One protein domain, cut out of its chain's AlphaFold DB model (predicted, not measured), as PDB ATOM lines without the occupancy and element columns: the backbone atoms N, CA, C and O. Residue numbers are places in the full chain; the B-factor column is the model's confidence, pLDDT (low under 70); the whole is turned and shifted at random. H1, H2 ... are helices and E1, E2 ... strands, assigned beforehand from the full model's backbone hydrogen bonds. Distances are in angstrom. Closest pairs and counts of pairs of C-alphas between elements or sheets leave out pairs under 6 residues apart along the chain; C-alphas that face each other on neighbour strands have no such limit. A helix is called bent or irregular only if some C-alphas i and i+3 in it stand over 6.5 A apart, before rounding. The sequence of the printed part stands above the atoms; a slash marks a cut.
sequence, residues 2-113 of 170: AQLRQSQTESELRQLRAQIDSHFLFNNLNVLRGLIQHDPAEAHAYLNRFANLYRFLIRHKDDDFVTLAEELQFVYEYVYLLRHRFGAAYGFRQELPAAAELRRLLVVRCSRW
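AT A GLANCE: This is residues 2 to 113 of the 170 residues of the protein "Histidine kinase" of Hymenobacter nivis (UniProt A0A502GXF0). A helical hairpin, H2 and H3, and a third helix, H4, set steeply across both, make the body, while H1 sticks out from it as a free arm, residues 2 to 18. Where H4 begins, the small strand pair E1 and E2 and the four-residue H5 make a modest cap. The printed part has 112 residues, with five named helices and two named strands in the order H1 H2 H3 E1 H4 H5 E2; the sheet, E1 - E2, is antiparallel, and the class is mostly helix. The whole is loose, with a radius of gyration of the C-alphas of 17.4 A, and flat, spanning 55 by 43 by 23 A.

HOW THE PARTS SIT: Start at H1, residues 2 to 17, which touches no helix. Next come H2, residues 22 to 38, and H3, residues 40 to 59, a helical hairpin: they touch, closest at the C-alphas of Leu 35 and Ala 43, 5.0 A apart, at a shallow tilt of 19 degrees, opposite ways. H3 does so with residues 42 to 50 alone. Go on through E1, residues 65 to 67, into H4, residues 68 to 89, the hub, which touches three helices. H4 has a kink of 75 degrees near residue 83 and is irregular, with C-alphas 85 and 88 9.5 A apart; its line is a rough one. With residues 74 to 81 alone it touches H3, closest at the C-alphas of Arg 49 and Glu 77, 5.9 A, at a steep tilt of 43 degrees, opposite ways. With residues 81 to 85 alone it touches H2, closest at the C-alphas of Val 31 and Arg 85, 6.5 A, at a steep tilt of 61 degrees, the same way. H5, residues 99 to 102, only just touches H4, with 3 pairs of C-alphas within 8 A; the closest are those of Ala 69 and Leu 102, 5.4 A. E2, residues 106 to 108, is E1's antiparallel neighbour at 133 degrees; look for N 66 and O 107, 3.1 A, and N 107 and O 66, 2.9 A, within hydrogen-bond range. Every O i to N i+4 pair is within hydrogen-bond range in H1 and H3, 12 of 13 in H2 and 16 of 18 in H4; H5 is too short for one.

IN THESE COORDINATES: Find C-alpha 2 at (192.712, 163.319, 179.040); from there H1 runs 22.3 A to C-alpha 17. H2 covers 24.9 A, H3 28.2 A and H4 26.6 A, from C-alpha 68 at (160.295, 193.818, 168.092). E2 ends at C-alpha 108, (160.615, 185.092, 168.214).

THE WHOLE: The C-alphas farthest apart, those of Ala 2 and Ala 98, are 57.6 A apart. Without the free stretch, the body spans 43 by 30 by 22 A. The printed part has no cut, and no link is long. The mean pLDDT of the printed part is 79.8; look for values under 70 at residues 2, 5, 7, 9 to 21, 99 to 100 and 111 to 113.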
ATOM      1  N   ALA A   2     192.240 162.111 179.744       67.88
ATOM      2  CA  ALA A   2     192.712 163.319 179.040       67.88
ATOM      3  C   ALA A   2     192.192 163.457 177.588       67.88
ATOM      4  O   ALA A   2     191.676 164.507 177.224       67.88
ATOM      5  N   GLN A   3     192.215 162.377 176.799       70.25
ATOM      6  CA  GLN A   3     191.697 162.359 175.416       70.25
ATOM      7  C   GLN A   3     190.182 162.600 175.310       70.25
ATOM      8  O   GLN A   3     189.714 163.215 174.356       70.25
ATOM      9  N   LEU A   4     189.413 162.153 176.306       70.00
ATOM     10  CA  LEU A   4     187.964 162.373 176.379       70.00
ATOM     11  C   LEU A   4     187.639 163.849 176.625       70.00
ATOM     12  O   LEU A   4     186.804 164.406 175.922       70.00
ATOM     13  N   ARG A   5     188.353 164.496 177.556       68.38
ATOM     14  CA  ARG A   5     188.217 165.938 177.808       68.38
ATOM     15  C   ARG A   5     188.624 166.764 176.593       68.38
ATOM     16  O   ARG A   5     187.915 167.690 176.235       68.38
ATOM     17  N   GLN A   6     189.709 166.389 175.917       72.75
ATOM     18  CA  GLN A   6     190.148 167.074 174.700       72.75
ATOM     19  C   GLN A   6     189.111 166.966 173.573       72.75
ATOM     20  O   GLN A   6     188.753 167.975 172.975       72.75
ATOM     21  N   SER A   7     188.560 165.772 173.337       68.56
ATOM     22  CA  SER A   7     187.481 165.565 172.361       68.56
ATOM     23  C   SER A   7     186.211 166.359 172.708       68.56
ATOM     24  O   SER A   7     185.586 166.940 171.818       68.56
ATOM     25  N   GLN A   8     185.859 166.449 173.997       71.00
ATOM     26  CA  GLN A   8     184.742 167.267 174.485       71.00
ATOM     27  C   GLN A   8     184.981 168.758 174.235       71.00
ATOM     28  O   GLN A   8     184.156 169.395 173.584       71.00
ATOM     29  N   THR A   9     186.133 169.291 174.643       67.81
ATOM     30  CA  THR A   9     186.491 170.698 174.423       67.81
ATOM     31  C   THR A   9     186.560 171.038 172.935       67.81
ATOM     32  O   THR A   9     186.094 172.091 172.508       67.81
ATOM     33  N   GLU A  10     187.080 170.141 172.100       67.94
ATOM     34  CA  GLU A  10     187.056 170.332 170.653       67.94
ATOM     35  C   GLU A  10     185.638 170.290 170.072       67.94
ATOM     36  O   GLU A  10     185.342 171.025 169.131       67.94
ATOM     37  N   SER A  11     184.754 169.443 170.601       59.31
ATOM     38  CA  SER A  11     183.350 169.378 170.187       59.31
ATOM     39  C   SER A  11     182.598 170.656 170.556       59.31
ATOM     40  O   SER A  11     181.915 171.229 169.711       59.31
ATOM     41  N   GLU A  12     182.803 171.159 171.771       60.16
ATOM     42  CA  GLU A  12     182.257 172.431 172.250       60.16
ATOM     43  C   GLU A  12     182.778 173.606 171.412       60.16
ATOM     44  O   GLU A  12     182.003 174.443 170.951       60.16
ATOM     45  N   LEU A  13     184.079 173.630 171.104       61.19
ATOM     46  CA  LEU A  13     184.673 174.624 170.207       61.19
ATOM     47  C   LEU A  13     184.123 174.525 168.781       61.19
ATOM     48  O   LEU A  13     183.880 175.552 168.145       61.19
ATOM     49  N   ARG A  14     183.901 173.315 168.256       58.44
ATOM     50  CA  ARG A  14     183.263 173.107 166.947       58.44
ATOM     51  C   ARG A  14     181.811 173.584 166.956       58.44
ATOM     52  O   ARG A  14     181.398 174.244 166.005       58.44
ATOM     53  N   GLN A  15     181.065 173.330 168.029       58.34
ATOM     54  CA  GLN A  15     179.706 173.838 168.208       58.34
ATOM     55  C   GLN A  15     179.681 175.366 168.276       58.34
ATOM     56  O   GLN A  15     178.834 175.975 167.628       58.34
ATOM     57  N   LEU A  16     180.623 175.989 168.989       56.19
ATOM     58  CA  LEU A  16     180.785 177.445 169.045       56.19
ATOM     59  C   LEU A  16     181.160 178.034 167.678       56.19
ATOM     60  O   LEU A  16     180.603 179.048 167.269       56.19
ATOM     61  N   ARG A  17     182.036 177.375 166.910       56.97
ATOM     62  CA  ARG A  17     182.411 177.806 165.550       56.97
ATOM     63  C   ARG A  17     181.266 177.672 164.546       56.97
ATOM     64  O   ARG A  17     181.080 178.566 163.730       56.97
ATOM     65  N   ALA A  18     180.451 176.621 164.641       59.06
ATOM     66  CA  ALA A  18     179.256 176.431 163.808       59.06
ATOM     67  C   ALA A  18     178.137 177.460 164.093       59.06
ATOM     68  O   ALA A  18     177.109 177.502 163.407       59.06
ATOM     69  N   GLN A  19     178.295 178.289 165.128       59.38
ATOM     70  CA  GLN A  19     177.379 179.390 165.427       59.38
ATOM     71  C   GLN A  19     177.670 180.640 164.589       59.38
ATOM     72  O   GLN A  19     176.775 181.467 164.442       59.38
ATOM     73  N   ILE A  20     178.851 180.731 163.970       64.81
ATOM     74  CA  ILE A  20     179.200 181.776 163.007       64.81
ATOM     75  C   ILE A  20     179.084 181.185 161.601       64.81
ATOM     76  O   ILE A  20     179.812 180.259 161.245       64.81
ATOM     77  N   ASP A  21     178.181 181.728 160.782       68.56
ATOM     78  CA  ASP A  21     178.146 181.387 159.362       68.56
ATOM     79  C   ASP A  21     179.400 181.967 158.690       68.56
ATOM     80  O   ASP A  21     179.502 183.159 158.391       68.56
ATOM     81  N   SER A  22     180.402 181.104 158.529       70.50
ATOM     82  CA  SER A  22     181.692 181.444 157.928       70.50
ATOM     83  C   SER A  22     181.520 181.995 156.507       70.50
ATOM     84  O   SER A  22     182.214 182.925 156.097       70.50
ATOM     85  N   HIS A  23     180.529 181.496 155.767       72.38
ATOM     86  CA  HIS A  23     180.245 181.944 154.409       72.38
ATOM     87  C   HIS A  23     179.679 183.376 154.380       72.38
ATOM     88  O   HIS A  23     180.086 184.190 153.550       72.38
ATOM     89  N   PHE A  24     178.796 183.738 155.308       78.06
ATOM     90  CA  PHE A  24     178.297 185.096 155.480       78.06
ATOM     91  C   PHE A  24     179.422 186.037 155.912       78.06
ATOM     92  O   PHE A  24     179.556 187.113 155.329       78.06
ATOM     93  N   LEU A  25     180.280 185.617 156.848       80.56
ATOM     94  CA  LEU A  25     181.441 186.400 157.285       80.56
ATOM     95  C   LEU A  25     182.334 186.777 156.098       80.56
ATOM     96  O   LEU A  25     182.547 187.960 155.831       80.56
ATOM     97  N   PHE A  26     182.806 185.782 155.341       80.12
ATOM     98  CA  PHE A  26     183.709 186.022 154.216       80.12
ATOM     99  C   PHE A  26     183.060 186.831 153.090       80.12
ATOM    100  O   PHE A  26     183.717 187.685 152.496       80.12
ATOM    101  N   ASN A  27     181.766 186.626 152.825       80.00
ATOM    102  CA  ASN A  27     181.050 187.422 151.827       80.00
ATOM    103  C   ASN A  27     181.029 188.911 152.186       80.00
ATOM    104  O   ASN A  27     181.302 189.748 151.329       80.00
ATOM    105  N   ASN A  28     180.768 189.249 153.449       87.62
ATOM    106  CA  ASN A  28     180.768 190.641 153.895       87.62
ATOM    107  C   ASN A  28     182.175 191.256 153.889       87.62
ATOM    108  O   ASN A  28     182.326 192.422 153.536       87.62
ATOM    109  N   LEU A  29     183.214 190.476 154.206       88.25
ATOM    110  CA  LEU A  29     184.603 190.940 154.117       88.25
ATOM    111  C   LEU A  29     185.037 191.212 152.668       88.25
ATOM    112  O   LEU A  29     185.786 192.155 152.418       88.25
ATOM    113  N   ASN A  30     184.549 190.431 151.701       88.44
ATOM    114  CA  ASN A  30     184.811 190.676 150.281       88.44
ATOM    115  C   ASN A  30     184.148 191.970 149.784       88.44
ATOM    116  O   ASN A  30     184.792 192.731 149.064       88.44
ATOM    117  N   VAL A  31     182.900 192.232 150.192       88.50
ATOM    118  CA  VAL A  31     182.207 193.502 149.900       88.50
ATOM    119  C   VAL A  31     182.965 194.672 150.525       88.50
ATOM    120  O   VAL A  31     183.276 195.637 149.833       88.50
ATOM    121  N   LEU A  32     183.359 194.547 151.796       91.56
ATOM    122  CA  LEU A  32     184.145 195.562 152.493       91.56
ATOM    123  C   LEU A  32     185.472 195.857 151.783       91.56
ATOM    124  O   LEU A  32     185.813 197.021 151.599       91.56
ATOM    125  N   ARG A  33     186.209 194.829 151.340       89.50
ATOM    126  CA  ARG A  33     187.452 195.016 150.573       89.50
ATOM    127  C   ARG A  33     187.213 195.837 149.305       89.50
ATOM    128  O   ARG A  33     188.034 196.690 148.983       89.50
ATOM    129  N   GLY A  34     186.109 195.583 148.599       89.94
ATOM    130  CA  GLY A  34     185.717 196.370 147.430       89.94
ATOM    131  C   GLY A  34     185.410 197.824 147.790       89.94
ATOM    132  O   GLY A  34     185.914 198.731 147.129       89.94
ATOM    133  N   LEU A  35     184.657 198.046 148.871       90.31
ATOM    134  CA  LEU A  35     184.304 199.386 149.348       90.31
ATOM    135  C   LEU A  35     185.535 200.194 149.763       90.31
ATOM    136  O   LEU A  35     185.640 201.341 149.361       90.31
ATOM    137  N   ILE A  36     186.509 199.603 150.464       92.50
ATOM    138  CA  ILE A  36     187.738 200.308 150.884       92.50
ATOM    139  C   ILE A  36     188.472 200.943 149.690       92.50
ATOM    140  O   ILE A  36     189.078 202.000 149.837       92.50
ATOM    141  N   GLN A  37     188.422 200.310 148.515       89.75
ATOM    142  CA  GLN A  37     189.092 200.807 147.311       89.75
ATOM    143  C   GLN A  37     188.304 201.903 146.578       89.75
ATOM    144  O   GLN A  37     188.920 202.729 145.913       89.75
ATOM    145  N   HIS A  38     186.972 201.902 146.673       89.69
ATOM    146  CA  HIS A  38     186.103 202.807 145.905       89.69
ATOM    147  C   HIS A  38     185.582 203.976 146.745       89.69
ATOM    148  O   HIS A  38     185.579 205.112 146.281       89.69
ATOM    149  N   ASP A  39     185.147 203.697 147.973       92.62
ATOM    150  CA  ASP A  39     184.606 204.664 148.923       92.62
ATOM    151  C   ASP A  39     184.975 204.257 150.365       92.62
ATOM    152  O   ASP A  39     184.279 203.459 151.011       92.62
ATOM    153  N   PRO A  40     186.081 204.802 150.904       92.12
ATOM    154  CA  PRO A  40     186.511 204.522 152.268       92.12
ATOM    155  C   PRO A  40     185.491 204.944 153.335       92.12
ATOM    156  O   PRO A  40     185.410 204.303 154.385       92.12
ATOM    157  N   ALA A  41     184.707 206.000 153.095       93.00
ATOM    158  CA  ALA A  41     183.723 206.475 154.062       93.00
ATOM    159  C   ALA A  41     182.559 205.482 154.178       93.00
ATOM    160  O   ALA A  41     182.192 205.082 155.290       93.00
ATOM    161  N   GLU A  42     182.054 205.000 153.040       91.38
ATOM    162  CA  GLU A  42     181.029 203.953 153.017       91.38
ATOM    163  C   GLU A  42     181.575 202.628 153.566       91.38
ATOM    164  O   GLU A  42     180.879 201.925 154.298       91.38
ATOM    165  N   ALA A  43     182.850 202.306 153.324       93.12
ATOM    166  CA  ALA A  43     183.498 201.135 153.915       93.12
ATOM    167  C   ALA A  43     183.503 201.178 155.454       93.12
ATOM    168  O   ALA A  43     183.216 200.171 156.108       93.12
ATOM    169  N   HIS A  44     183.789 202.340 156.049       92.50
ATOM    170  CA  HIS A  44     183.718 202.525 157.499       92.50
ATOM    171  C   HIS A  44     182.289 202.362 158.030       92.50
ATOM    172  O   HIS A  44     182.082 201.681 159.041       92.50
ATOM    173  N   ALA A  45     181.295 202.940 157.348       93.06
ATOM    174  CA  ALA A  45     179.889 202.781 157.711       93.06
ATOM    175  C   ALA A  45     179.449 201.309 157.626       93.06
ATOM    176  O   ALA A  45     178.852 200.779 158.570       93.06
ATOM    177  N   TYR A  46     179.824 200.625 156.545       93.44
ATOM    178  CA  TYR A  46     179.558 199.209 156.328       93.44
ATOM    179  C   TYR A  46     180.162 198.338 157.427       93.44
ATOM    180  O   TYR A  46     179.467 197.505 158.009       93.44
ATOM    181  N   LEU A  47     181.435 198.559 157.764       92.56
ATOM    182  CA  LEU A  47     182.123 197.816 158.817       92.56
ATOM    183  C   LEU A  47     181.448 198.000 160.182       92.56
ATOM    184  O   LEU A  47     181.277 197.030 160.920       92.56
ATOM    185  N   ASN A  48     181.024 199.221 160.514       93.25
ATOM    186  CA  ASN A  48     180.335 199.498 161.775       93.25
ATOM    187  C   ASN A  48     178.997 198.753 161.871       93.25
ATOM    188  O   ASN A  48     178.710 198.116 162.888       93.25
ATOM    189  N   ARG A  49     178.201 198.781 160.800       92.56
ATOM    190  CA  ARG A  49     176.912 198.075 160.720       92.56
ATOM    191  C   ARG A  49     177.089 196.562 160.735       92.56
ATOM    192  O   ARG A  49     176.366 195.857 161.435       92.56
ATOM    193  N   PHE A  50     178.117 196.069 160.051       91.62
ATOM    194  CA  PHE A  50     178.518 194.669 160.083       91.62
ATOM    195  C   PHE A  50     178.893 194.210 161.497       91.62
ATOM    196  O   PHE A  50     178.398 193.188 161.975       91.62
ATOM    197  N   ALA A  51     179.703 194.997 162.211       90.88
ATOM    198  CA  ALA A  51     180.061 194.719 163.596       90.88
ATOM    199  C   ALA A  51     178.834 194.743 164.521       90.88
ATOM    200  O   ALA A  51     178.709 193.879 165.388       90.88
ATOM    201  N   ASN A  52     177.908 195.688 164.330       89.88
ATOM    202  CA  ASN A  52     176.658 195.753 165.094       89.88
ATOM    203  C   ASN A  52     175.783 194.518 164.870       89.88
ATOM    204  O   ASN A  52     175.307 193.931 165.842       89.88
ATOM    205  N   LEU A  53     175.639 194.081 163.618       88.81
ATOM    206  CA  LEU A  53     174.917 192.859 163.279       88.81
ATOM    207  C   LEU A  53     175.522 191.642 163.994       88.81
ATOM    208  O   LEU A  53     174.805 190.863 164.619       88.81
ATOM    209  N   TYR A  54     176.849 191.499 163.959       86.56
ATOM    210  CA  TYR A  54     177.539 190.399 164.636       86.56
ATOM    211  C   TYR A  54     177.398 190.456 166.158       86.56
ATOM    212  O   TYR A  54     177.147 189.428 166.787       86.56
ATOM    213  N   ARG A  55     177.509 191.645 166.761       86.69
ATOM    214  CA  ARG A  55     177.270 191.832 168.200       86.69
ATOM    215  C   ARG A  55     175.861 191.399 168.586       86.69
ATOM    216  O   ARG A  55     175.711 190.733 169.603       86.69
ATOM    217  N   PHE A  56     174.855 191.741 167.780       85.81
ATOM    218  CA  PHE A  56     173.475 191.322 168.011       85.81
ATOM    219  C   PHE A  56     173.323 189.794 167.960       85.81
ATOM    220  O   PHE A  56     172.765 189.206 168.884       85.81
ATOM    221  N   LEU A  57     173.883 189.146 166.929       82.62
ATOM    222  CA  LEU A  57     173.840 187.685 166.769       82.62
ATOM    223  C   LEU A  57     174.477 186.939 167.947       82.62
ATOM    224  O   LEU A  57     173.970 185.895 168.357       82.62
ATOM    225  N   ILE A  58     175.579 187.470 168.485       81.75
ATOM    226  CA  ILE A  58     176.289 186.880 169.626       81.75
ATOM    227  C   ILE A  58     175.559 187.172 170.940       81.75
ATOM    228  O   ILE A  58     175.424 186.271 171.762       81.75
ATOM    229  N   ARG A  59     175.090 188.410 171.152       82.81
ATOM    230  CA  ARG A  59     174.441 188.826 172.404       82.81
ATOM    231  C   ARG A  59     173.152 188.060 172.649       82.81
ATOM    232  O   ARG A  59     172.976 187.518 173.727       82.81
ATOM    233  N   HIS A  60     172.285 188.003 171.646       77.00
ATOM    234  CA  HIS A  60     170.973 187.387 171.795       77.00
ATOM    235  C   HIS A  60     170.989 185.898 171.471       77.00
ATOM    236  O   HIS A  60     169.940 185.310 171.267       77.00
ATOM    237  N   LYS A  61     172.164 185.263 171.379       71.56
ATOM    238  CA  LYS A  61     172.333 183.896 170.870       71.56
ATOM    239  C   LYS A  61     171.433 182.871 171.562       71.56
ATOM    240  O   LYS A  61     170.834 182.058 170.856       71.56
ATOM    241  N   ASP A  62     171.326 182.957 172.882       71.88
ATOM    242  CA  ASP A  62     170.566 182.030 173.724       71.88
ATOM    243  C   ASP A  62     169.183 182.586 174.113       71.88
ATOM    244  O   ASP A  62     168.391 181.888 174.740       71.88
ATOM    245  N   ASP A  63     168.857 183.810 173.679       79.12
ATOM    246  CA  ASP A  63     167.555 184.422 173.924       79.12
ATOM    247  C   ASP A  63     166.524 183.867 172.933       79.12
ATOM    248  O   ASP A  63     166.702 183.919 171.707       79.12
ATOM    249  N   ASP A  64     165.415 183.348 173.454       73.56
ATOM    250  CA  ASP A  64     164.296 182.878 172.633       73.56
ATOM    251  C   ASP A  64     163.399 184.033 172.158       73.56
ATOM    252  O   ASP A  64     162.817 183.965 171.070       73.56
ATOM    253  N   PHE A  65     163.344 185.116 172.937       80.94
ATOM    254  CA  PHE A  65     162.497 186.280 172.693       80.94
ATOM    255  C   PHE A  65     163.307 187.567 172.798       80.94
ATOM    256  O   PHE A  65     164.073 187.751 173.741       80.94
ATOM    257  N   VAL A  66     163.095 188.473 171.849       84.88
ATOM    258  CA  VAL A  66     163.640 189.837 171.868       84.88
ATOM    259  C   VAL A  66     162.520 190.824 171.593       84.88
ATOM    260  O   VAL A  66     161.455 190.447 171.092       84.88
ATOM    261  N   THR A  67     162.730 192.095 171.917       87.62
ATOM    262  CA  THR A  67     161.735 193.104 171.558       87.62
ATOM    263  C   THR A  67     161.662 193.256 170.040       87.62
ATOM    264  O   THR A  67     162.661 193.138 169.328       87.62
ATOM    265  N   LEU A  68     160.475 193.562 169.519       86.25
ATOM    266  CA  LEU A  68     160.295 193.818 168.092       86.25
ATOM    267  C   LEU A  68     161.178 194.984 167.630       86.25
ATOM    268  O   LEU A  68     161.700 194.952 166.524       86.25
ATOM    269  N   ALA A  69     161.406 195.987 168.480       86.44
ATOM    270  CA  ALA A  69     162.329 197.081 168.183       86.44
ATOM    271  C   ALA A  69     163.769 196.593 167.914       86.44
ATOM    272  O   ALA A  69     164.389 197.017 166.939       86.44
ATOM    273  N   GLU A  70     164.283 195.693 168.751       85.88
ATOM    274  CA  GLU A  70     165.615 195.098 168.594       85.88
ATOM    275  C   GLU A  70     165.699 194.212 167.347       85.88
ATOM    276  O   GLU A  70     166.651 194.316 166.571       85.88
ATOM    277  N   GLU A  71     164.673 193.396 167.100       87.38
ATOM    278  CA  GLU A  71     164.612 192.546 165.909       87.38
ATOM    279  C   GLU A  71     164.544 193.379 164.621       87.38
ATOM    280  O   GLU A  71     165.206 193.075 163.629       87.38
ATOM    281  N   LEU A  72     163.789 194.478 164.623       87.88
ATOM    282  CA  LEU A  72     163.712 195.388 163.482       87.88
ATOM    283  C   LEU A  72     165.037 196.104 163.228       87.88
ATOM    284  O   LEU A  72     165.417 196.279 162.069       87.88
ATOM    285  N   GLN A  73     165.762 196.484 164.284       87.56
ATOM    286  CA  GLN A  73     167.109 197.026 164.143       87.56
ATOM    287  C   GLN A  73     168.046 195.992 163.504       87.56
ATOM    288  O   GLN A  73     168.787 196.327 162.582       87.56
ATOM    289  N   PHE A  74     167.969 194.729 163.926       87.88
ATOM    290  CA  PHE A  74     168.715 193.640 163.298       87.88
ATOM    291  C   PHE A  74     168.378 193.487 161.807       87.88
ATOM    292  O   PHE A  74     169.287 193.442 160.974       87.88
ATOM    293  N   VAL A  75     167.089 193.465 161.452       87.75
ATOM    294  CA  VAL A  75     166.639 193.375 160.053       87.75
ATOM    295  C   VAL A  75     167.148 194.562 159.235       87.75
ATOM    296  O   VAL A  75     167.587 194.373 158.102       87.75
ATOM    297  N   TYR A  76     167.145 195.771 159.800       88.56
ATOM    298  CA  TYR A  76     167.641 196.965 159.120       88.56
ATOM    299  C   TYR A  76     169.126 196.858 158.769       88.56
ATOM    300  O   TYR A  76     169.505 197.075 157.614       88.56
ATOM    301  N   GLU A  77     169.960 196.468 159.736       89.44
ATOM    302  CA  GLU A  77     171.389 196.276 159.487       89.44
ATOM    303  C   GLU A  77     171.625 195.144 158.484       89.44
ATOM    304  O   GLU A  77     172.432 195.280 157.567       89.44
ATOM    305  N   TYR A  78     170.868 194.051 158.581       88.00
ATOM    306  CA  TYR A  78     170.989 192.928 157.656       88.00
ATOM    307  C   TYR A  78     170.630 193.308 156.213       88.00
ATOM    308  O   TYR A  78     171.387 193.021 155.284       88.00
ATOM    309  N   VAL A  79     169.504 194.000 156.011       87.62
ATOM    310  CA  VAL A  79     169.069 194.480 154.690       87.62
ATOM    311  C   VAL A  79     170.071 195.479 154.119       87.62
ATOM    312  O   VAL A  79     170.353 195.432 152.920       87.62
ATOM    313  N   TYR A  80     170.641 196.352 154.954       89.69
ATOM    314  CA  TYR A  80     171.690 197.275 154.530       89.69
ATOM    315  C   TYR A  80     172.913 196.528 153.972       89.69
ATOM    316  O   TYR A  80     173.389 196.863 152.885       89.69
ATOM    317  N   LEU A  81     173.389 195.480 154.654       88.88
ATOM    318  CA  LEU A  81     174.524 194.687 154.166       88.88
ATOM    319  C   LEU A  81     174.192 193.950 152.871       88.88
ATOM    320  O   LEU A  81     174.979 193.953 151.924       88.88
ATOM    321  N   LEU A  82     173.001 193.348 152.799       85.81
ATOM    322  CA  LEU A  82     172.563 192.693 151.577       85.81
ATOM    323  C   LEU A  82     172.560 193.691 150.404       85.81
ATOM    324  O   LEU A  82     172.894 193.293 149.285       85.81
ATOM    325  N   ARG A  83     172.174 194.965 150.631       87.06
ATOM    326  CA  ARG A  83     171.983 195.952 149.542       87.06
ATOM    327  C   ARG A  83     173.298 196.227 148.837       87.06
ATOM    328  O   ARG A  83     173.330 196.326 147.618       87.06
ATOM    329  N   HIS A  84     174.387 196.241 149.589       87.12
ATOM    330  CA  HIS A  84     175.731 196.360 149.038       87.12
ATOM    331  C   HIS A  84     176.178 195.110 148.276       87.12
ATOM    332  O   HIS A  84     176.975 195.206 147.350       87.12
ATOM    333  N   ARG A  85     175.658 193.930 148.631       83.25
ATOM    334  CA  ARG A  85     176.007 192.666 147.967       83.25
ATOM    335  C   ARG A  85     175.281 192.463 146.638       83.25
ATOM    336  O   ARG A  85     175.871 191.946 145.698       83.25
ATOM    337  N   PHE A  86     173.996 192.790 146.582       81.50
ATOM    338  CA  PHE A  86     173.128 192.463 145.444       81.50
ATOM    339  C   PHE A  86     172.622 193.699 144.691       81.50
ATOM    340  O   PHE A  86     171.912 193.562 143.692       81.50
ATOM    341  N   GLY A  87     172.966 194.901 145.156       80.31
ATOM    342  CA  GLY A  87     172.540 196.155 144.549       80.31
ATOM    343  C   GLY A  87     171.017 196.260 144.472       80.31
ATOM    344  O   GLY A  87     170.304 196.033 145.447       80.31
ATOM    345  N   ALA A  88     170.518 196.584 143.279       78.56
ATOM    346  CA  ALA A  88     169.099 196.800 143.006       78.56
ATOM    347  C   ALA A  88     168.300 195.512 142.712       78.56
ATOM    348  O   ALA A  88     167.169 195.593 142.240       78.56
ATOM    349  N   ALA A  89     168.855 194.321 142.971       78.69
ATOM    350  CA  ALA A  89     168.182 193.057 142.656       78.69
ATOM    351  C   ALA A  89     166.899 192.805 143.474       78.69
ATOM    352  O   ALA A  89     166.117 191.921 143.126       78.69
ATOM    353  N   TYR A  90     166.666 193.554 144.554       75.19
ATOM    354  CA  TYR A  90     165.450 193.454 145.355       75.19
ATOM    355  C   TYR A  90     165.044 194.805 145.957       75.19
ATOM    356  O   TYR A  90     165.872 195.657 146.279       75.19
ATOM    357  N   GLY A  91     163.736 194.975 146.156       76.94
ATOM    358  CA  GLY A  91     163.151 196.098 146.882       76.94
ATOM    359  C   GLY A  91     162.692 195.652 148.264       76.94
ATOM    360  O   GLY A  91     161.963 194.673 148.386       76.94
ATOM    361  N   PHE A  92     163.103 196.374 149.306       80.50
ATOM    362  CA  PHE A  92     162.604 196.155 150.664       80.50
ATOM    363  C   PHE A  92     161.673 197.306 151.044       80.50
ATOM    364  O   PHE A  92     162.128 198.448 151.137       80.50
ATOM    365  N   ARG A  93     160.381 197.006 151.228       80.94
ATOM    366  CA  ARG A  93     159.359 197.937 151.718       80.94
ATOM    367  C   ARG A  93     158.970 197.524 153.129       80.94
ATOM    368  O   ARG A  93     158.712 196.351 153.374       80.94
ATOM    369  N   GLN A  94     158.921 198.495 154.028       78.62
ATOM    370  CA  GLN A  94     158.566 198.290 155.419       78.62
ATOM    371  C   GLN A  94     157.368 199.169 155.768       78.62
ATOM    372  O   GLN A  94     157.390 200.373 155.526       78.62
ATOM    373  N   GLU A  95     156.344 198.552 156.343       82.12
ATOM    374  CA  GLU A  95     155.138 199.215 156.831       82.12
ATOM    375  C   GLU A  95     155.034 198.888 158.321       82.12
ATOM    376  O   GLU A  95     154.845 197.732 158.696       82.12
ATOM    377  N   LEU A  96     155.278 199.888 159.172       80.12
ATOM    378  CA  LEU A  96     155.314 199.724 160.624       80.12
ATOM    379  C   LEU A  96     154.328 200.674 161.314       80.12
ATOM    380  O   LEU A  96     154.223 201.832 160.904       80.12
ATOM    381  N   PRO A  97     153.673 200.221 162.397       75.56
ATOM    382  CA  PRO A  97     152.937 201.098 163.297       75.56
ATOM    383  C   PRO A  97     153.893 201.969 164.134       75.56
ATOM    384  O   PRO A  97     155.119 201.829 164.077       75.56
ATOM    385  N   ALA A  98     153.332 202.894 164.918       76.75
ATOM    386  CA  ALA A  98     154.097 203.867 165.694       76.75
ATOM    387  C   ALA A  98     155.153 203.210 166.611       76.75
ATOM    388  O   ALA A  98     154.886 202.237 167.318       76.75
ATOM    389  N   ALA A  99     156.354 203.799 166.661       69.00
ATOM    390  CA  ALA A  99     157.527 203.228 167.333       69.00
ATOM    391  C   ALA A  99     157.342 202.928 168.837       69.00
ATOM    392  O   ALA A  99     158.050 202.086 169.393       69.00
ATOM    393  N   ALA A 100     156.391 203.594 169.498       64.75
ATOM    394  CA  ALA A 100     156.078 203.372 170.908       64.75
ATOM    395  C   ALA A 100     155.468 201.984 171.181       64.75
ATOM    396  O   ALA A 100     155.680 201.423 172.257       64.75
ATOM    397  N   GLU A 101     154.754 201.404 170.215       72.00
ATOM    398  CA  GLU A 101     154.107 200.094 170.361       72.00
ATOM    399  C   GLU A 101     155.106 198.942 170.190       72.00
ATOM    400  O   GLU A 101     155.003 197.912 170.854       72.00
ATOM    401  N   LEU A 102     156.149 199.152 169.382       73.75
ATOM    402  CA  LEU A 102     157.143 198.130 169.035       73.75
ATOM    403  C   LEU A 102     158.005 197.692 170.230       73.75
ATOM    404  O   LEU A 102     158.470 196.558 170.276       73.75
ATOM    405  N   ARG A 103     158.211 198.566 171.223       74.94
ATOM    406  CA  ARG A 103     159.019 198.246 172.417       74.94
ATOM    407  C   ARG A 103     158.307 197.326 173.412       74.94
ATOM    408  O   ARG A 103     158.957 196.790 174.300       74.94
ATOM    409  N   ARG A 104     156.986 197.167 173.288       79.75
ATOM    410  CA  ARG A 104     156.166 196.333 174.187       79.75
ATOM    411  C   ARG A 104     155.916 194.932 173.637       79.75
ATOM    412  O   ARG A 104     155.415 194.077 174.359       79.75
ATOM    413  N   LEU A 105     156.244 194.707 172.369       81.19
ATOM    414  CA  LEU A 105     156.023 193.444 171.686       81.19
ATOM    415  C   LEU A 105     157.297 192.608 171.749       81.19
ATOM    416  O   LEU A 105     158.347 193.043 171.283       81.19
ATOM    417  N   LEU A 106     157.190 191.414 172.322       84.31
ATOM    418  CA  LEU A 106     158.231 190.395 172.254       84.31
ATOM    419  C   LEU A 106     157.959 189.493 171.055       84.31
ATOM    420  O   LEU A 106     156.828 189.055 170.843       84.31
ATOM    421  N   VAL A 107     158.997 189.220 170.274       81.81
ATOM    422  CA  VAL A 107     158.926 188.373 169.083       81.81
ATOM    423  C   VAL A 107     159.967 187.267 169.139       81.81
ATOM    424  O   VAL A 107     161.032 187.411 169.741       81.81
ATOM    425  N   VAL A 108     159.645 186.153 168.482       80.50
ATOM    426  CA  VAL A 108     160.615 185.092 168.214       80.50
ATOM    427  C   VAL A 108     161.608 185.608 167.178       80.50
ATOM    428  O   VAL A 108     161.208 186.130 166.136       80.50
ATOM    429  N   ARG A 109     162.904 185.447 167.450       80.19
ATOM    430  CA  ARG A 109     163.973 185.939 166.571       80.19
ATOM    431  C   ARG A 109     163.913 185.337 165.166       80.19
ATOM    432  O   ARG A 109     163.925 184.115 164.994       80.19
ATOM    433  N   CYS A 110     164.005 186.192 164.150       73.00
ATOM    434  CA  CYS A 110     164.150 185.809 162.745       73.00
ATOM    435  C   CYS A 110     165.535 185.199 162.470       73.00
ATOM    436  O   CYS A 110     165.676 184.290 161.655       73.00
ATOM    437  N   SER A 111     166.570 185.601 163.218       65.81
ATOM    438  CA  SER A 111     167.927 185.035 163.082       65.81
ATOM    439  C   SER A 111     168.026 183.523 163.373       65.81
ATOM    440  O   SER A 111     168.965 182.877 162.903       65.81
ATOM    441  N   ARG A 112     167.048 182.926 164.075       65.12
ATOM    442  CA  ARG A 112     166.967 181.469 164.316       65.12
ATOM    443  C   ARG A 112     166.295 180.697 163.173       65.12
ATOM    444  O   ARG A 112     166.540 179.498 163.014       65.12
ATOM    445  N   TRP A 113     165.494 181.370 162.345       47.69
ATOM    446  CA  TRP A 113     164.792 180.745 161.218       47.69
ATOM    447  C   TRP A 113     165.738 180.231 160.123       47.69
ATOM    448  O   TRP A 113     165.356 179.338 159.378       47.69
TER     449      TRP A 113